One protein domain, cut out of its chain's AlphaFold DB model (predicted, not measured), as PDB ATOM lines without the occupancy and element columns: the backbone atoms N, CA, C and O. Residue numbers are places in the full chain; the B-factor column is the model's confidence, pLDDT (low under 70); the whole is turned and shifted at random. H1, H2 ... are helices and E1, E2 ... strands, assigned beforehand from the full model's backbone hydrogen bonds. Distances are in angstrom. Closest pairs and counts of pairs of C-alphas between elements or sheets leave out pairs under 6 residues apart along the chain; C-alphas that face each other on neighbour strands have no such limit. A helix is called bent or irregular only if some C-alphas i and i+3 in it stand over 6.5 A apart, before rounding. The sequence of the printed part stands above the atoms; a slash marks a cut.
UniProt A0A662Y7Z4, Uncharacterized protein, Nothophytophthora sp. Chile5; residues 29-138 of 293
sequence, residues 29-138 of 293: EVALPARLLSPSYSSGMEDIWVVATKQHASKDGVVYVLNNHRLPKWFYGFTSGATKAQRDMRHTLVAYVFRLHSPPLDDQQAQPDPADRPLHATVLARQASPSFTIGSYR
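AT A GLANCE: This is residues 29 to 138 of the 293 residues of an uncharacterized protein of Nothophytophthora sp. Chile5 (UniProt A0A662Y7Z4). What does the model look like? A long antiparallel ribbon of E4 and E5, with short E1 beside one end of E5, makes a strongly twisted sheet of order E1, E5, E4; the hairpin E2 and E3 lies apart from it, and the tiny helices H2 and H3 are far out at opposite ends. Residues 104 to 113, with H3, stick out. What is it made of? The printed part has 110 residues, with three named helices and five named strands in the order E1 H1 E2 E3 H2 E4 H3 E5; the class is mixed, helices and strands, with under half of the residues in named elements. It is loose, with a radius of gyration of the C-alphas of 17.8 A and spans of 55 by 39 by 28 A.

HOW THE PARTS SIT: How does the sheet pair? Edge strand E1, residues 29 to 32, is antiparallel to inner strand E5, residues 119 to 128, with N 30 and O 121 within hydrogen-bond range at 2.8 A. E5 bends by 68 degrees at residue 124, and edge strand E4, residues 94 to 100, is antiparallel to it, with N 97 and O 125 at 2.9 A. What of the hairpin? E2, residues 52 to 58, and E3, residues 61 to 66, are antiparallel, with N 53 and O 65 at 2.9 A. And the helices? H1, residues 34 to 37, only grazes the sheet; its closest C-alphas to E5 are those of Ala 34 and Leu 119, 5.6 A apart. H2, residues 84 to 87, and H3, residues 105 to 109, are not on the sheet. H1 and H2 are too short for an O i to N i+4 pair; H3, only just irregular with C-alphas 106 and 109 6.7 A apart, has 0 of 1 within range, and 1 of 2 O i to N i+3 pairs.

IN THESE COORDINATES: Where does E1 begin? C-alpha 29 is at (-32.780, 56.039, -36.684). How long are the longer strands? E2 measures 16.9 A, E3 16.1 A, E4 18.6 A and E5 23.3 A, ending at C-alpha 128, (-25.483, 48.794, -52.935).

THE WHOLE: How far does it reach? The two C-alphas farthest apart, of Lys 84 and Gln 109, are 54.8 A apart, and the printed part has no cut. Which links are long? Those from H1 to E2 and from E3 to H2. Where is confidence low? pLDDT is under 70 in residues 39 to 51, 67 to 82, 103 to 116 and 135 to 138.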
ATOM      1  N   GLU A  29     -31.888  56.821 -37.529       90.88
ATOM      2  CA  GLU A  29     -32.780  56.039 -36.684       90.88
ATOM      3  C   GLU A  29     -34.081  55.740 -37.430       90.88
ATOM      4  O   GLU A  29     -34.763  56.642 -37.912       90.88
ATOM      5  N   VAL A  30     -34.429  54.459 -37.510       89.81
ATOM      6  CA  VAL A  30     -35.601  53.966 -38.227       89.81
ATOM      7  C   VAL A  30     -36.460  53.073 -37.344       89.81
ATOM      8  O   VAL A  30     -35.964  52.316 -36.508       89.81
ATOM      9  N   ALA A  31     -37.769  53.138 -37.571       88.25
ATOM     10  CA  ALA A  31     -38.737  52.221 -36.991       88.25
ATOM     11  C   ALA A  31     -38.966  51.049 -37.956       88.25
ATOM     12  O   ALA A  31     -39.558  51.206 -39.023       88.25
ATOM     13  N   LEU A  32     -38.485  49.865 -37.586       84.00
ATOM     14  CA  LEU A  32     -38.685  48.629 -38.333       84.00
ATOM     15  C   LEU A  32     -39.939  47.895 -37.826       84.00
ATOM     16  O   LEU A  32     -40.183  47.865 -36.620       84.00
ATOM     17  N   PRO A  33     -40.735  47.251 -38.695       81.50
ATOM     18  CA  PRO A  33     -41.865  46.439 -38.249       81.50
ATOM     19  C   PRO A  33     -41.414  45.288 -37.332       81.50
ATOM     20  O   PRO A  33     -40.528  44.519 -37.712       81.50
ATOM     21  N   ALA A  34     -42.058  45.103 -36.170       76.75
ATOM     22  CA  ALA A  34     -41.730  44.016 -35.228       76.75
ATOM     23  C   ALA A  34     -41.750  42.633 -35.880       76.75
ATOM     24  O   ALA A  34     -40.908  41.778 -35.599       76.75
ATOM     25  N   ARG A  35     -42.691  42.445 -36.813       75.31
ATOM     26  CA  ARG A  35     -42.873  41.196 -37.549       75.31
ATOM     27  C   ARG A  35     -41.632  40.732 -38.310       75.31
ATOM     28  O   ARG A  35     -41.547  39.543 -38.579       75.31
ATOM     29  N   LEU A  36     -40.663  41.603 -38.617       72.62
ATOM     30  CA  LEU A  36     -39.425  41.211 -39.309       72.62
ATOM     31  C   LEU A  36     -38.554  40.240 -38.505       72.62
ATOM     32  O   LEU A  36     -37.794  39.475 -39.096       72.62
ATOM     33  N   LEU A  37     -38.651  40.267 -37.174       71.44
ATOM     34  CA  LEU A  37     -37.902  39.358 -36.302       71.44
ATOM     35  C   LEU A  37     -38.695  38.101 -35.935       71.44
ATOM     36  O   LEU A  37     -38.165  37.214 -35.263       71.44
ATOM     37  N   SER A  38     -39.953  38.001 -36.369       71.31
ATOM     38  CA  SER A  38     -40.778  36.836 -36.086       71.31
ATOM     39  C   SER A  38     -40.251  35.622 -36.860       71.31
ATOM     40  O   SER A  38     -40.109  35.689 -38.081       71.31
ATOM     41  N   PRO A  39     -40.024  34.469 -36.203       62.62
ATOM     42  CA  PRO A  39     -39.553  33.255 -36.879       62.62
ATOM     43  C   PRO A  39     -40.561  32.726 -37.910       62.62
ATOM     44  O   PRO A  39     -40.189  32.000 -38.827       62.62
ATOM     45  N   SER A  40     -41.829  33.120 -37.775       63.19
ATOM     46  CA  SER A  40     -42.922  32.799 -38.695       63.19
ATOM     47  C   SER A  40     -43.154  33.875 -39.760       63.19
ATOM     48  O   SER A  40     -44.176  33.835 -40.443       63.19
ATOM     49  N   TYR A  41     -42.267  34.867 -39.884       65.56
ATOM     50  CA  TYR A  41     -42.429  35.919 -40.878       65.56
ATOM     51  C   TYR A  41     -42.363  35.332 -42.288       65.56
ATOM     52  O   TYR A  41     -41.324  34.866 -42.754       65.56
ATOM     53  N   SER A  42     -43.495  35.384 -42.983       62.16
ATOM     54  CA  SER A  42     -43.561  35.169 -44.418       62.16
ATOM     55  C   SER A  42     -43.798  36.523 -45.060       62.16
ATOM     56  O   SER A  42     -44.885  37.072 -44.915       62.16
ATOM     57  N   SER A  43     -42.796  37.018 -45.789       60.47
ATOM     58  CA  SER A  43     -42.932  38.199 -46.647       60.47
ATOM     59  C   SER A  43     -44.133  37.993 -47.576       60.47
ATOM     60  O   SER A  43     -44.163  37.047 -48.378       60.47
ATOM     61  N   GLY A  44     -45.174  38.799 -47.360       58.62
ATOM     62  CA  GLY A  44     -46.344  38.859 -48.227       58.62
ATOM     63  C   GLY A  44     -45.995  39.526 -49.556       58.62
ATOM     64  O   GLY A  44     -44.950  40.154 -49.692       58.62
ATOM     65  N   MET A  45     -46.875  39.418 -50.549       51.47
ATOM     66  CA  MET A  45     -46.652  40.020 -51.875       51.47
ATOM     67  C   MET A  45     -46.563  41.561 -51.835       51.47
ATOM     68  O   MET A  45     -46.043  42.166 -52.766       51.47
ATOM     69  N   GLU A  46     -47.039  42.172 -50.748       55.19
ATOM     70  CA  GLU A  46     -47.048  43.620 -50.501       55.19
ATOM     71  C   GLU A  46     -45.951  44.073 -49.523       55.19
ATOM     72  O   GLU A  46     -45.797  45.268 -49.271       55.19
ATOM     73  N   ASP A  47     -45.179  43.146 -48.947       62.44
ATOM     74  CA  ASP A  47     -44.123  43.519 -48.014       62.44
ATOM     75  C   ASP A  47     -42.891  44.041 -48.768       62.44
ATOM     76  O   ASP A  47     -42.306  43.370 -49.616       62.44
ATOM     77  N   ILE A  48     -42.449  45.237 -48.383       64.12
ATOM     78  CA  ILE A  48     -41.253  45.905 -48.925       64.12
ATOM     79  C   ILE A  48     -39.960  45.219 -48.437       64.12
ATOM     80  O   ILE A  48     -38.887  45.383 -49.019       64.12
ATOM     81  N   TRP A  49     -40.053  44.422 -47.369       67.44
ATOM     82  CA  TRP A  49     -38.918  43.790 -46.706       67.44
ATOM     83  C   TRP A  49     -38.845  42.293 -46.997       67.44
ATOM     84  O   TRP A  49     -39.841  41.568 -46.960       67.44
ATOM     85  N   VAL A  50     -37.623  41.816 -47.225       65.62
ATOM     86  CA  VAL A  50     -37.339  40.405 -47.490       65.62
ATOM     87  C   VAL A  50     -36.337  39.904 -46.468       65.62
ATOM     88  O   VAL A  50     -35.236  40.438 -46.343       65.62
ATOM     89  N   VAL A  51     -36.715  38.848 -45.749       69.31
ATOM     90  CA  VAL A  51     -35.830  38.206 -44.777       69.31
ATOM     91  C   VAL A  51     -34.825  37.321 -45.503       69.31
ATOM     92  O   VAL A  51     -35.181  36.468 -46.319       69.31
ATOM     93  N   ALA A  52     -33.550  37.529 -45.189       71.38
ATOM     94  CA  ALA A  52     -32.462  36.689 -45.654       71.38
ATOM     95  C   ALA A  52     -32.211  35.559 -44.648       71.38
ATOM     96  O   ALA A  52     -32.107  35.789 -43.444       71.38
ATOM     97  N   THR A  53     -32.075  34.331 -45.140       71.62
ATOM     98  CA  THR A  53     -31.772  33.167 -44.297       71.62
ATOM     99  C   THR A  53     -30.268  32.942 -44.237       71.62
ATOM    100  O   THR A  53     -29.596  32.902 -45.265       71.62
ATOM    101  N   LYS A  54     -29.711  32.805 -43.031       78.25
ATOM    102  CA  LYS A  54     -28.294  32.466 -42.859       78.25
ATOM    103  C   LYS A  54     -28.066  31.038 -43.355       78.25
ATOM    104  O   LYS A  54     -28.627  30.105 -42.791       78.25
ATOM    105  N   GLN A  55     -27.231  30.869 -44.376       79.81
ATOM    106  CA  GLN A  55     -26.932  29.552 -44.939       79.81
ATOM    107  C   GLN A  55     -25.732  28.914 -44.243       79.81
ATOM    108  O   GLN A  55     -25.823  27.797 -43.745       79.81
ATOM    109  N   HIS A  56     -24.606  29.623 -44.182       79.44
ATOM    110  CA  HIS A  56     -23.409  29.146 -43.495       79.44
ATOM    111  C   HIS A  56     -22.566  30.314 -42.980       79.44
ATOM    112  O   HIS A  56     -22.619  31.430 -43.497       79.44
ATOM    113  N   ALA A  57     -21.798  30.052 -41.926       79.88
ATOM    114  CA  ALA A  57     -20.765  30.951 -41.430       79.88
ATOM    115  C   ALA A  57     -19.415  30.251 -41.567       79.88
ATOM    116  O   ALA A  57     -19.269  29.099 -41.164       79.88
ATOM    117  N   SER A  58     -18.450  30.951 -42.143       76.81
ATOM    118  CA  SER A  58     -17.067  30.513 -42.295       76.81
ATOM    119  C   SER A  58     -16.134  31.512 -41.607       76.81
ATOM    120  O   SER A  58     -16.577  32.546 -41.107       76.81
ATOM    121  N   LYS A  59     -14.831  31.213 -41.585       78.38
ATOM    122  CA  LYS A  59     -13.814  32.152 -41.082       78.38
ATOM    123  C   LYS A  59     -13.753  33.444 -41.908       78.38
ATOM    124  O   LYS A  59     -13.384  34.476 -41.362       78.38
ATOM    125  N   ASP A  60     -14.172  33.379 -43.170       78.31
ATOM    126  CA  ASP A  60     -14.074  34.479 -44.133       78.31
ATOM    127  C   ASP A  60     -15.366  35.307 -44.228       78.31
ATOM    128  O   ASP A  60     -15.405  36.332 -44.908       78.31
ATOM    129  N   GLY A  61     -16.437  34.889 -43.542       73.44
ATOM    130  CA  GLY A  61     -17.690  35.638 -43.504       73.44
ATOM    131  C   GLY A  61     -18.933  34.783 -43.287       73.44
ATOM    132  O   GLY A  61     -18.878  33.562 -43.119       73.44
ATOM    133  N   VAL A  62     -20.086  35.450 -43.294       74.69
ATOM    134  CA  VAL A  62     -21.406  34.827 -43.159       74.69
ATOM    135  C   VAL A  62     -22.177  35.015 -44.456       74.69
ATOM    136  O   VAL A  62     -22.321  36.137 -44.933       74.69
ATOM    137  N   VAL A  63     -22.690  33.918 -45.010       77.19
ATOM    138  CA  VAL A  63     -23.502  33.940 -46.226       77.19
ATOM    139  C   VAL A  63     -24.975  33.901 -45.854       77.19
ATOM    140  O   VAL A  63     -25.439  32.997 -45.149       77.19
ATOM    141  N   TYR A  64     -25.705  34.885 -46.367       75.31
ATOM    142  CA  TYR A  64     -27.153  34.965 -46.288       75.31
ATOM    143  C   TYR A  64     -27.741  34.732 -47.676       75.31
ATOM    144  O   TYR A  64     -27.293  35.330 -48.651       75.31
ATOM    145  N   VAL A  65     -28.752  33.873 -47.759       72.56
ATOM    146  CA  VAL A  65     -29.486  33.597 -48.992       72.56
ATOM    147  C   VAL A  65     -30.858  34.244 -48.889       72.56
ATOM    148  O   VAL A  65     -31.627  33.973 -47.959       72.56
ATOM    149  N   LEU A  66     -31.156  35.111 -49.853       70.75
ATOM    150  CA  LEU A  66     -32.458  35.741 -50.021       70.75
ATOM    151  C   LEU A  66     -33.304  34.901 -50.977       70.75
ATOM    152  O   LEU A  66     -32.789  34.393 -51.969       70.75
ATOM    153  N   ASN A  67     -34.608  34.796 -50.698       66.94
ATOM    154  CA  ASN A  67     -35.583  34.195 -51.616       66.94
ATOM    155  C   ASN A  67     -35.218  32.754 -52.057       66.94
ATOM    156  O   ASN A  67     -35.365  32.396 -53.224       66.94
ATOM    157  N   ASN A  68     -34.744  31.918 -51.121       65.44
ATOM    158  CA  ASN A  68     -34.360  30.517 -51.367       65.44
ATOM    159  C   ASN A  68     -35.579  29.582 -51.512       65.44
ATOM    160  O   ASN A  68     -35.738  28.607 -50.775       65.44
ATOM    161  N   HIS A  69     -36.498  29.910 -52.414       62.72
ATOM    162  CA  HIS A  69     -37.693  29.116 -52.668       62.72
ATOM    163  C   HIS A  69     -37.649  28.543 -54.085       62.72
ATOM    164  O   HIS A  69     -37.249  29.228 -55.022       62.72
ATOM    165  N   ARG A  70     -38.145  27.305 -54.257       55.16
ATOM    166  CA  ARG A  70     -38.325  26.652 -55.575       55.16
ATOM    167  C   ARG A  70     -39.107  27.516 -56.575       55.16
ATOM    168  O   ARG A  70     -38.984  27.337 -57.779       55.16
ATOM    169  N   LEU A  71     -39.919  28.443 -56.068       54.84
ATOM    170  CA  LEU A  71     -40.610  29.468 -56.834       54.84
ATOM    171  C   LEU A  71     -40.190  30.827 -56.265       54.84
ATOM    172  O   LEU A  71     -40.670  31.180 -55.183       54.84
ATOM    173  N   PRO A  72     -39.300  31.579 -56.939       55.06
ATOM    174  CA  PRO A  72     -38.933  32.906 -56.471       55.06
ATOM    175  C   PRO A  72     -40.201  33.760 -56.378       55.06
ATOM    176  O   PRO A  72     -40.935  33.902 -57.355       55.06
ATOM    177  N   LYS A  73     -40.473  34.296 -55.182       54.03
ATOM    178  CA  LYS A  73     -41.683  35.093 -54.895       54.03
ATOM    179  C   LYS A  73     -41.570  36.545 -55.355       54.03
ATOM    180  O   LYS A  73     -42.514  37.314 -55.221       54.03
ATOM    181  N   TRP A  74     -40.410  36.931 -55.878       59.03
ATOM    182  CA  TRP A  74     -40.164  38.275 -56.375       59.03
ATOM    183  C   TRP A  74     -40.767  38.414 -57.763       59.03
ATOM    184  O   TRP A  74     -40.102  38.245 -58.783       59.03
ATOM    185  N   PHE A  75     -42.057  38.718 -57.788       58.53
ATOM    186  CA  PHE A  75     -42.698  39.223 -58.981       58.53
ATOM    187  C   PHE A  75     -42.473  40.726 -58.991       58.53
ATOM    188  O   PHE A  75     -43.160  41.472 -58.299       58.53
ATOM    189  N   TYR A  76     -41.503  41.183 -59.784       59.62
ATOM    190  CA  TYR A  76     -41.614  42.543 -60.291       59.62
ATOM    191  C   TYR A  76     -42.954  42.587 -61.015       59.62
ATOM    192  O   TYR A  76     -43.146  41.819 -61.958       59.62
ATOM    193  N   GLY A  77     -43.897  43.391 -60.516       55.03
ATOM    194  CA  GLY A  77     -45.294  43.476 -60.963       55.03
ATOM    195  C   GLY A  77     -45.476  43.975 -62.398       55.03
ATOM    196  O   GLY A  77     -46.466  44.626 -62.712       55.03
ATOM    197  N   PHE A  78     -44.518  43.693 -63.279       57.41
ATOM    198  CA  PHE A  78     -44.635  43.815 -64.714       57.41
ATOM    199  C   PHE A  78     -45.762  42.901 -65.186       57.41
ATOM    200  O   PHE A  78     -45.580  41.715 -65.469       57.41
ATOM    201  N   THR A  79     -46.950  43.482 -65.293       55.81
ATOM    202  CA  THR A  79     -48.004  42.926 -66.127       55.81
ATOM    203  C   THR A  79     -47.477  42.844 -67.563       55.81
ATOM    204  O   THR A  79     -46.534  43.541 -67.954       55.81
ATOM    205  N   SER A  80     -48.050  41.963 -68.378       56.69
ATOM    206  CA  SER A  80     -47.604  41.644 -69.744       56.69
ATOM    207  C   SER A  80     -47.536  42.828 -70.731       56.69
ATOM    208  O   SER A  80     -47.196  42.614 -71.894       56.69
ATOM    209  N   GLY A  81     -47.819  44.053 -70.277       58.06
ATOM    210  CA  GLY A  81     -47.655  45.321 -70.985       58.06
ATOM    211  C   GLY A  81     -46.412  46.129 -70.595       58.06
ATOM    212  O   GLY A  81     -46.363  47.310 -70.929       58.06
ATOM    213  N   ALA A  82     -45.417  45.550 -69.904       63.94
ATOM    214  CA  ALA A  82     -44.231  46.315 -69.523       63.94
ATOM    215  C   ALA A  82     -43.530  46.917 -70.752       63.94
ATOM    216  O   ALA A  82     -43.106  46.183 -71.659       63.94
ATOM    217  N   THR A  83     -43.439  48.250 -70.785       71.38
ATOM    218  CA  THR A  83     -42.899  49.007 -71.920       71.38
ATOM    219  C   THR A  83     -41.412  48.706 -72.100       71.38
ATOM    220  O   THR A  83     -40.730  48.275 -71.168       71.38
ATOM    221  N   LYS A  84     -40.864  48.946 -73.300       72.88
ATOM    222  CA  LYS A  84     -39.414  48.811 -73.540       72.88
ATOM    223  C   LYS A  84     -38.602  49.605 -72.502       72.88
ATOM    224  O   LYS A  84     -37.660  49.071 -71.934       72.88
ATOM    225  N   ALA A  85     -39.056  50.816 -72.173       73.25
ATOM    226  CA  ALA A  85     -38.446  51.661 -71.150       73.25
ATOM    227  C   ALA A  85     -38.426  51.015 -69.751       73.25
ATOM    228  O   ALA A  85     -37.453  51.170 -69.022       73.25
ATOM    229  N   GLN A  86     -39.462  50.257 -69.381       73.25
ATOM    230  CA  GLN A  86     -39.505  49.542 -68.102       73.25
ATOM    231  C   GLN A  86     -38.549  48.345 -68.055       73.25
ATOM    232  O   GLN A  86     -37.990  48.063 -67.002       73.25
ATOM    233  N   ARG A  87     -38.326  47.661 -69.185       72.81
ATOM    234  CA  ARG A  87     -37.344  46.561 -69.277       72.81
ATOM    235  C   ARG A  87     -35.905  47.067 -69.265       72.81
ATOM    236  O   ARG A  87     -35.026  46.407 -68.720       72.81
ATOM    237  N   ASP A  88     -35.694  48.245 -69.840       79.75
ATOM    238  CA  ASP A  88     -34.396  48.916 -69.866       79.75
ATOM    239  C   ASP A  88     -34.087  49.634 -68.534       79.75
ATOM    240  O   ASP A  88     -32.983  50.159 -68.350       79.75
ATOM    241  N   MET A  89     -35.034  49.637 -67.584       81.25
ATOM    242  CA  MET A  89     -34.839  50.206 -66.257       81.25
ATOM    243  C   MET A  89     -33.724  49.465 -65.515       81.25
ATOM    244  O   MET A  89     -33.656  48.235 -65.468       81.25
ATOM    245  N   ARG A  90     -32.818  50.246 -64.927       83.75
ATOM    246  CA  ARG A  90     -31.711  49.739 -64.123       83.75
ATOM    247  C   ARG A  90     -32.132  49.692 -62.663       83.75
ATOM    248  O   ARG A  90     -32.565  50.691 -62.097       83.75
ATOM    249  N   HIS A  91     -31.972  48.525 -62.068       81.31
ATOM    250  CA  HIS A  91     -32.282  48.226 -60.681       81.31
ATOM    251  C   HIS A  91     -30.989  48.096 -59.888       81.31
ATOM    252  O   HIS A  91     -29.959  47.698 -60.426       81.31
ATOM    253  N   THR A  92     -31.056  48.397 -58.599       81.38
ATOM    254  CA  THR A  92     -29.940  48.221 -57.673       81.38
ATOM    255  C   THR A  92     -30.481  47.575 -56.409       81.38
ATOM    256  O   THR A  92     -31.466  48.051 -55.848       81.38
ATOM    257  N   LEU A  93     -29.843  46.499 -55.953       81.31
ATOM    258  CA  LEU A  93     -30.145  45.889 -54.665       81.31
ATOM    259  C   LEU A  93     -29.385  46.666 -53.593       81.31
ATOM    260  O   LEU A  93     -28.179  46.875 -53.725       81.31
ATOM    261  N   VAL A  94     -30.068  47.085 -52.530       81.62
ATOM    262  CA  VAL A  94     -29.430  47.764 -51.398       81.62
ATOM    263  C   VAL A  94     -29.652  46.946 -50.137       81.62
ATOM    264  O   VAL A  94     -30.788  46.668 -49.762       81.62
ATOM    265  N   ALA A  95     -28.556  46.563 -49.492       82.81
ATOM    266  CA  ALA A  95     -28.551  45.913 -48.194       82.81
ATOM    267  C   ALA A  95     -28.214  46.935 -47.106       82.81
ATOM    268  O   ALA A  95     -27.276  47.725 -47.249       82.81
ATOM    269  N   TYR A  96     -28.964  46.880 -46.010       84.62
ATOM    270  CA  TYR A  96     -28.747  47.697 -44.823       84.62
ATOM    271  C   TYR A  96     -28.406  46.795 -43.640       84.62
ATOM    272  O   TYR A  96     -28.984  45.717 -43.482       84.62
ATOM    273  N   VAL A  97     -27.469  47.243 -42.810       83.88
ATOM    274  CA  VAL A  97     -27.157  46.624 -41.520       83.88
ATOM    275  C   VAL A  97     -27.674  47.547 -40.434       83.88
ATOM    276  O   VAL A  97     -27.310  48.721 -40.398       83.88
ATOM    277  N   PHE A  98     -28.498  47.005 -39.545       84.62
ATOM    278  CA  PHE A  98     -29.133  47.761 -38.477       84.62
ATOM    279  C   PHE A  98     -28.628  47.311 -37.106       84.62
ATOM    280  O   PHE A  98     -28.481  46.113 -36.852       84.62
ATOM    281  N   ARG A  99     -28.424  48.269 -36.202       86.94
ATOM    282  CA  ARG A  99     -28.300  48.030 -34.761       86.94
ATOM    283  C   ARG A  99     -29.665  48.213 -34.124       86.94
ATOM    284  O   ARG A  99     -30.171  49.328 -34.112       86.94
ATOM    285  N   LEU A 100     -30.239  47.137 -33.597       86.81
ATOM    286  CA  LEU A 100     -31.511  47.190 -32.879       86.81
ATOM    287  C   LEU A 100     -31.312  47.806 -31.493       86.81
ATOM    288  O   LEU A 100     -30.430  47.382 -30.742       86.81
ATOM    289  N   HIS A 101     -32.160  48.767 -31.146       85.12
ATOM    290  CA  HIS A 101     -32.232  49.337 -29.809       85.12
ATOM    291  C   HIS A 101     -33.229  48.553 -28.974       85.12
ATOM    292  O   HIS A 101     -34.321  48.204 -29.428       85.12
ATOM    293  N   SER A 102     -32.852  48.268 -27.730       73.44
ATOM    294  CA  SER A 102     -33.813  47.727 -26.775       73.44
ATOM    295  C   SER A 102     -34.807  48.826 -26.405       73.44
ATOM    296  O   SER A 102     -34.378  49.954 -26.148       73.44
ATOM    297  N   PRO A 103     -36.114  48.529 -26.367       66.88
ATOM    298  CA  PRO A 103     -37.088  49.516 -25.944       66.88
ATOM    299  C   PRO A 103     -36.791  49.983 -24.509       66.88
ATOM    300  O   PRO A 103     -36.441  49.144 -23.670       66.88
ATOM    301  N   PRO A 104     -36.952  51.283 -24.200       60.56
ATOM    302  CA  PRO A 104     -36.847  51.781 -22.833       60.56
ATOM    303  C   PRO A 104     -37.812  51.015 -21.918       60.56
ATOM    304  O   PRO A 104     -38.962  50.768 -22.296       60.56
ATOM    305  N   LEU A 105     -37.346  50.625 -20.725       61.03
ATOM    306  CA  LEU A 105     -38.142  49.846 -19.765       61.03
ATOM    307  C   LEU A 105     -39.464  50.539 -19.388       61.03
ATOM    308  O   LEU A 105     -40.445  49.850 -19.121       61.03
ATOM    309  N   ASP A 106     -39.510  51.872 -19.418       60.25
ATOM    310  CA  ASP A 106     -40.675  52.656 -18.986       60.25
ATOM    311  C   ASP A 106     -41.884  52.531 -19.936       60.25
ATOM    312  O   ASP A 106     -43.031  52.610 -19.499       60.25
ATOM    313  N   ASP A 107     -41.651  52.223 -21.215       56.22
ATOM    314  CA  ASP A 107     -42.706  52.059 -22.226       56.22
ATOM    315  C   ASP A 107     -43.268  50.627 -22.290       56.22
ATOM    316  O   ASP A 107     -44.143  50.331 -23.106       56.22
ATOM    317  N   GLN A 108     -42.770  49.693 -21.471       54.66
ATOM    318  CA  GLN A 108     -43.300  48.322 -21.448       54.66
ATOM    319  C   GLN A 108     -44.695  48.223 -20.817       54.66
ATOM    320  O   GLN A 108     -45.401  47.246 -21.053       54.66
ATOM    321  N   GLN A 109     -45.108  49.219 -20.031       56.47
ATOM    322  CA  GLN A 109     -46.324  49.134 -19.223       56.47
ATOM    323  C   GLN A 109     -47.599  49.589 -19.965       56.47
ATOM    324  O   GLN A 109     -48.700  49.335 -19.482       56.47
ATOM    325  N   ALA A 110     -47.481  50.280 -21.108       58.97
ATOM    326  CA  ALA A 110     -48.588  51.060 -21.673       58.97
ATOM    327  C   ALA A 110     -49.275  50.463 -22.917       58.97
ATOM    328  O   ALA A 110     -50.339  50.958 -23.289       58.97
ATOM    329  N   GLN A 111     -48.725  49.423 -23.561       58.00
ATOM    330  CA  GLN A 111     -49.239  48.949 -24.856       58.00
ATOM    331  C   GLN A 111     -49.647  47.461 -24.834       58.00
ATOM    332  O   GLN A 111     -48.871  46.628 -24.368       58.00
ATOM    333  N   PRO A 112     -50.857  47.110 -25.321       57.31
ATOM    334  CA  PRO A 112     -51.476  45.806 -25.064       57.31
ATOM    335  C   PRO A 112     -50.982  44.643 -25.938       57.31
ATOM    336  O   PRO A 112     -51.328  43.506 -25.628       57.31
ATOM    337  N   ASP A 113     -50.178  44.879 -26.984       65.69
ATOM    338  CA  ASP A 113     -49.623  43.795 -27.810       65.69
ATOM    339  C   ASP A 113     -48.125  44.007 -28.123       65.69
ATOM    340  O   ASP A 113     -47.767  44.948 -28.841       65.69
ATOM    341  N   PRO A 114     -47.220  43.161 -27.592       64.12
ATOM    342  CA  PRO A 114     -45.790  43.244 -27.876       64.12
ATOM    343  C   PRO A 114     -45.432  42.865 -29.323       64.12
ATOM    344  O   PRO A 114     -44.331  43.190 -29.764       64.12
ATOM    345  N   ALA A 115     -46.322  42.188 -30.062       64.00
ATOM    346  CA  ALA A 115     -46.046  41.700 -31.413       64.00
ATOM    347  C   ALA A 115     -46.128  42.785 -32.502       64.00
ATOM    348  O   ALA A 115     -45.587  42.585 -33.589       64.00
ATOM    349  N   ASP A 116     -46.762  43.924 -32.213       68.94
ATOM    350  CA  ASP A 116     -46.934  45.030 -33.170       68.94
ATOM    351  C   ASP A 116     -46.082  46.262 -32.816       68.94
ATOM    352  O   ASP A 116     -46.213  47.338 -33.397       68.94
ATOM    353  N   ARG A 117     -45.176  46.122 -31.839       74.69
ATOM    354  CA  ARG A 117     -44.313  47.225 -31.409       74.69
ATOM    355  C   ARG A 117     -43.222  47.495 -32.453       74.69
ATOM    356  O   ARG A 117     -42.424  46.598 -32.719       74.69
ATOM    357  N   PRO A 118     -43.096  48.715 -33.001       78.31
ATOM    358  CA  PRO A 118     -41.999  49.024 -33.909       78.31
ATOM    359  C   PRO A 118     -40.646  48.854 -33.203       78.31
ATOM    360  O   PRO A 118     -40.457  49.240 -32.048       78.31
ATOM    361  N   LEU A 119     -39.703  48.250 -33.915       83.50
ATOM    362  CA  LEU A 119     -38.330  48.054 -33.482       83.50
ATOM    363  C   LEU A 119     -37.521  49.284 -33.873       83.50
ATOM    364  O   LEU A 119     -37.342  49.559 -35.057       83.50
ATOM    365  N   HIS A 120     -37.007  50.004 -32.885       88.12
ATOM    366  CA  HIS A 120     -36.099  51.115 -33.137       88.12
ATOM    367  C   HIS A 120     -34.731  50.574 -33.532       88.12
ATOM    368  O   HIS A 120     -34.189  49.691 -32.864       88.12
ATOM    369  N   ALA A 121     -34.167  51.088 -34.619       89.31
ATOM    370  CA  ALA A 121     -32.870  50.650 -35.096       89.31
ATOM    371  C   ALA A 121     -32.063  51.800 -35.694       89.31
ATOM    372  O   ALA A 121     -32.628  52.707 -36.288       89.31
ATOM    373  N   THR A 122     -30.738  51.737 -35.587       90.69
ATOM    374  CA  THR A 122     -29.828  52.667 -36.273       90.69
ATOM    375  C   THR A 122     -29.157  51.979 -37.453       90.69
ATOM    376  O   THR A 122     -28.680  50.849 -37.318       90.69
ATOM    377  N   VAL A 123     -29.080  52.651 -38.601       90.31
ATOM    378  CA  VAL A 123     -28.351  52.164 -39.780       90.31
ATOM    379  C   VAL A 123     -26.842  52.236 -39.530       90.31
ATOM    380  O   VAL A 123     -26.270  53.316 -39.464       90.31
ATOM    381  N   LEU A 124     -26.175  51.089 -39.434       88.25
ATOM    382  CA  LEU A 124     -24.718  51.017 -39.266       88.25
ATOM    383  C   LEU A 124     -23.968  50.965 -40.594       88.25
ATOM    384  O   LEU A 124     -22.848  51.452 -40.712       88.25
ATOM    385  N   ALA A 125     -24.555  50.306 -41.591       84.81
ATOM    386  CA  ALA A 125     -23.928  50.145 -42.890       84.81
ATOM    387  C   ALA A 125     -24.975  50.066 -43.993       84.81
ATOM    388  O   ALA A 125     -26.083  49.562 -43.804       84.81
ATOM    389  N   ARG A 126     -24.573  50.522 -45.176       86.94
ATOM    390  CA  ARG A 126     -25.357  50.463 -46.402       86.94
ATOM    391  C   ARG A 126     -24.458  49.997 -47.533       86.94
ATOM    392  O   ARG A 126     -23.445  50.633 -47.813       86.94
ATOM    393  N   GLN A 127     -24.860  48.936 -48.220       83.75
ATOM    394  CA  GLN A 127     -24.151  48.425 -49.385       83.75
ATOM    395  C   GLN A 127     -25.108  48.292 -50.563       83.75
ATOM    396  O   GLN A 127     -26.123  47.609 -50.478       83.75
ATOM    397  N   ALA A 128     -24.762  48.928 -51.678       84.44
ATOM    398  CA  ALA A 128     -25.483  48.794 -52.935       84.44
ATOM    399  C   ALA A 128     -24.758  47.809 -53.864       84.44
ATOM    400  O   ALA A 128     -23.523  47.787 -53.907       84.44
ATOM    401  N   SER A 129     -25.518  47.005 -54.602       83.06
ATOM    402  CA  SER A 129     -25.002  46.198 -55.704       83.06
ATOM    403  C   SER A 129     -24.639  47.086 -56.902       83.06
ATOM    404  O   SER A 129     -25.093  48.229 -57.000       83.06
ATOM    405  N   PRO A 130     -23.879  46.565 -57.877       87.12
ATOM    406  CA  PRO A 130     -23.909  47.108 -59.229       87.12
ATOM    407  C   PRO A 130     -25.340  47.112 -59.780       87.12
ATOM    408  O   PRO A 130     -26.176  46.295 -59.375       87.12
ATOM    409  N   SER A 131     -25.622  48.016 -60.715       83.69
ATOM    410  CA  SER A 131     -26.940  48.081 -61.338       83.69
ATOM    411  C   SER A 131     -27.163  46.934 -62.326       83.69
ATOM    412  O   SER A 131     -26.301  46.641 -63.153       83.69
ATOM    413  N   PHE A 132     -28.350  46.337 -62.296       81.25
ATOM    414  CA  PHE A 132     -28.757  45.220 -63.148       81.25
ATOM    415  C   PHE A 132     -30.116  45.484 -63.806       81.25
ATOM    416  O   PHE A 132     -30.860  46.369 -63.395       81.25
ATOM    417  N   THR A 133     -30.434  44.747 -64.865       78.94
ATOM    418  CA  THR A 133     -31.762  44.746 -65.501       78.94
ATOM    419  C   THR A 133     -32.534  43.518 -65.051       78.94
ATOM    420  O   THR A 133     -31.934  42.477 -64.783       78.94
ATOM    421  N   ILE A 134     -33.858  43.611 -64.998       73.81
ATOM    422  CA  ILE A 134     -34.705  42.489 -64.597       73.81
ATOM    423  C   ILE A 134     -35.354  41.875 -65.830       73.81
ATOM    424  O   ILE A 134     -36.056  42.545 -66.585       73.81
ATOM    425  N   GLY A 135     -35.109  40.581 -66.032       67.94
ATOM    426  CA  GLY A 135     -35.770  39.808 -67.074       67.94
ATOM    427  C   GLY A 135     -37.212  39.493 -66.682       67.94
ATOM    428  O   GLY A 135     -37.475  39.017 -65.579       67.94
ATOM    429  N   SER A 136     -38.156  39.722 -67.595       66.25
ATOM    430  CA  SER A 136     -39.521  39.220 -67.447       66.25
ATOM    431  C   SER A 136     -39.590  37.773 -67.937       66.25
ATOM    432  O   SER A 136     -39.351  37.526 -69.121       66.25
ATOM    433  N   TYR A 137     -39.965  36.830 -67.074       62.50
ATOM    434  CA  TYR A 137     -40.282  35.466 -67.501       62.50
ATOM    435  C   TYR A 137     -41.792  35.314 -67.695       62.50
ATOM    436  O   TYR A 137     -42.566  35.470 -66.747       62.50
ATOM    437  N   ARG A 138     -42.234  34.994 -68.918       61.31
ATOM    438  CA  ARG A 138     -43.616  34.560 -69.144       61.31
ATOM    439  C   ARG A 138     -43.722  33.130 -68.636       61.31
ATOM    440  O   ARG A 138     -43.205  32.214 -69.267       61.31
TER     441      ARG A 138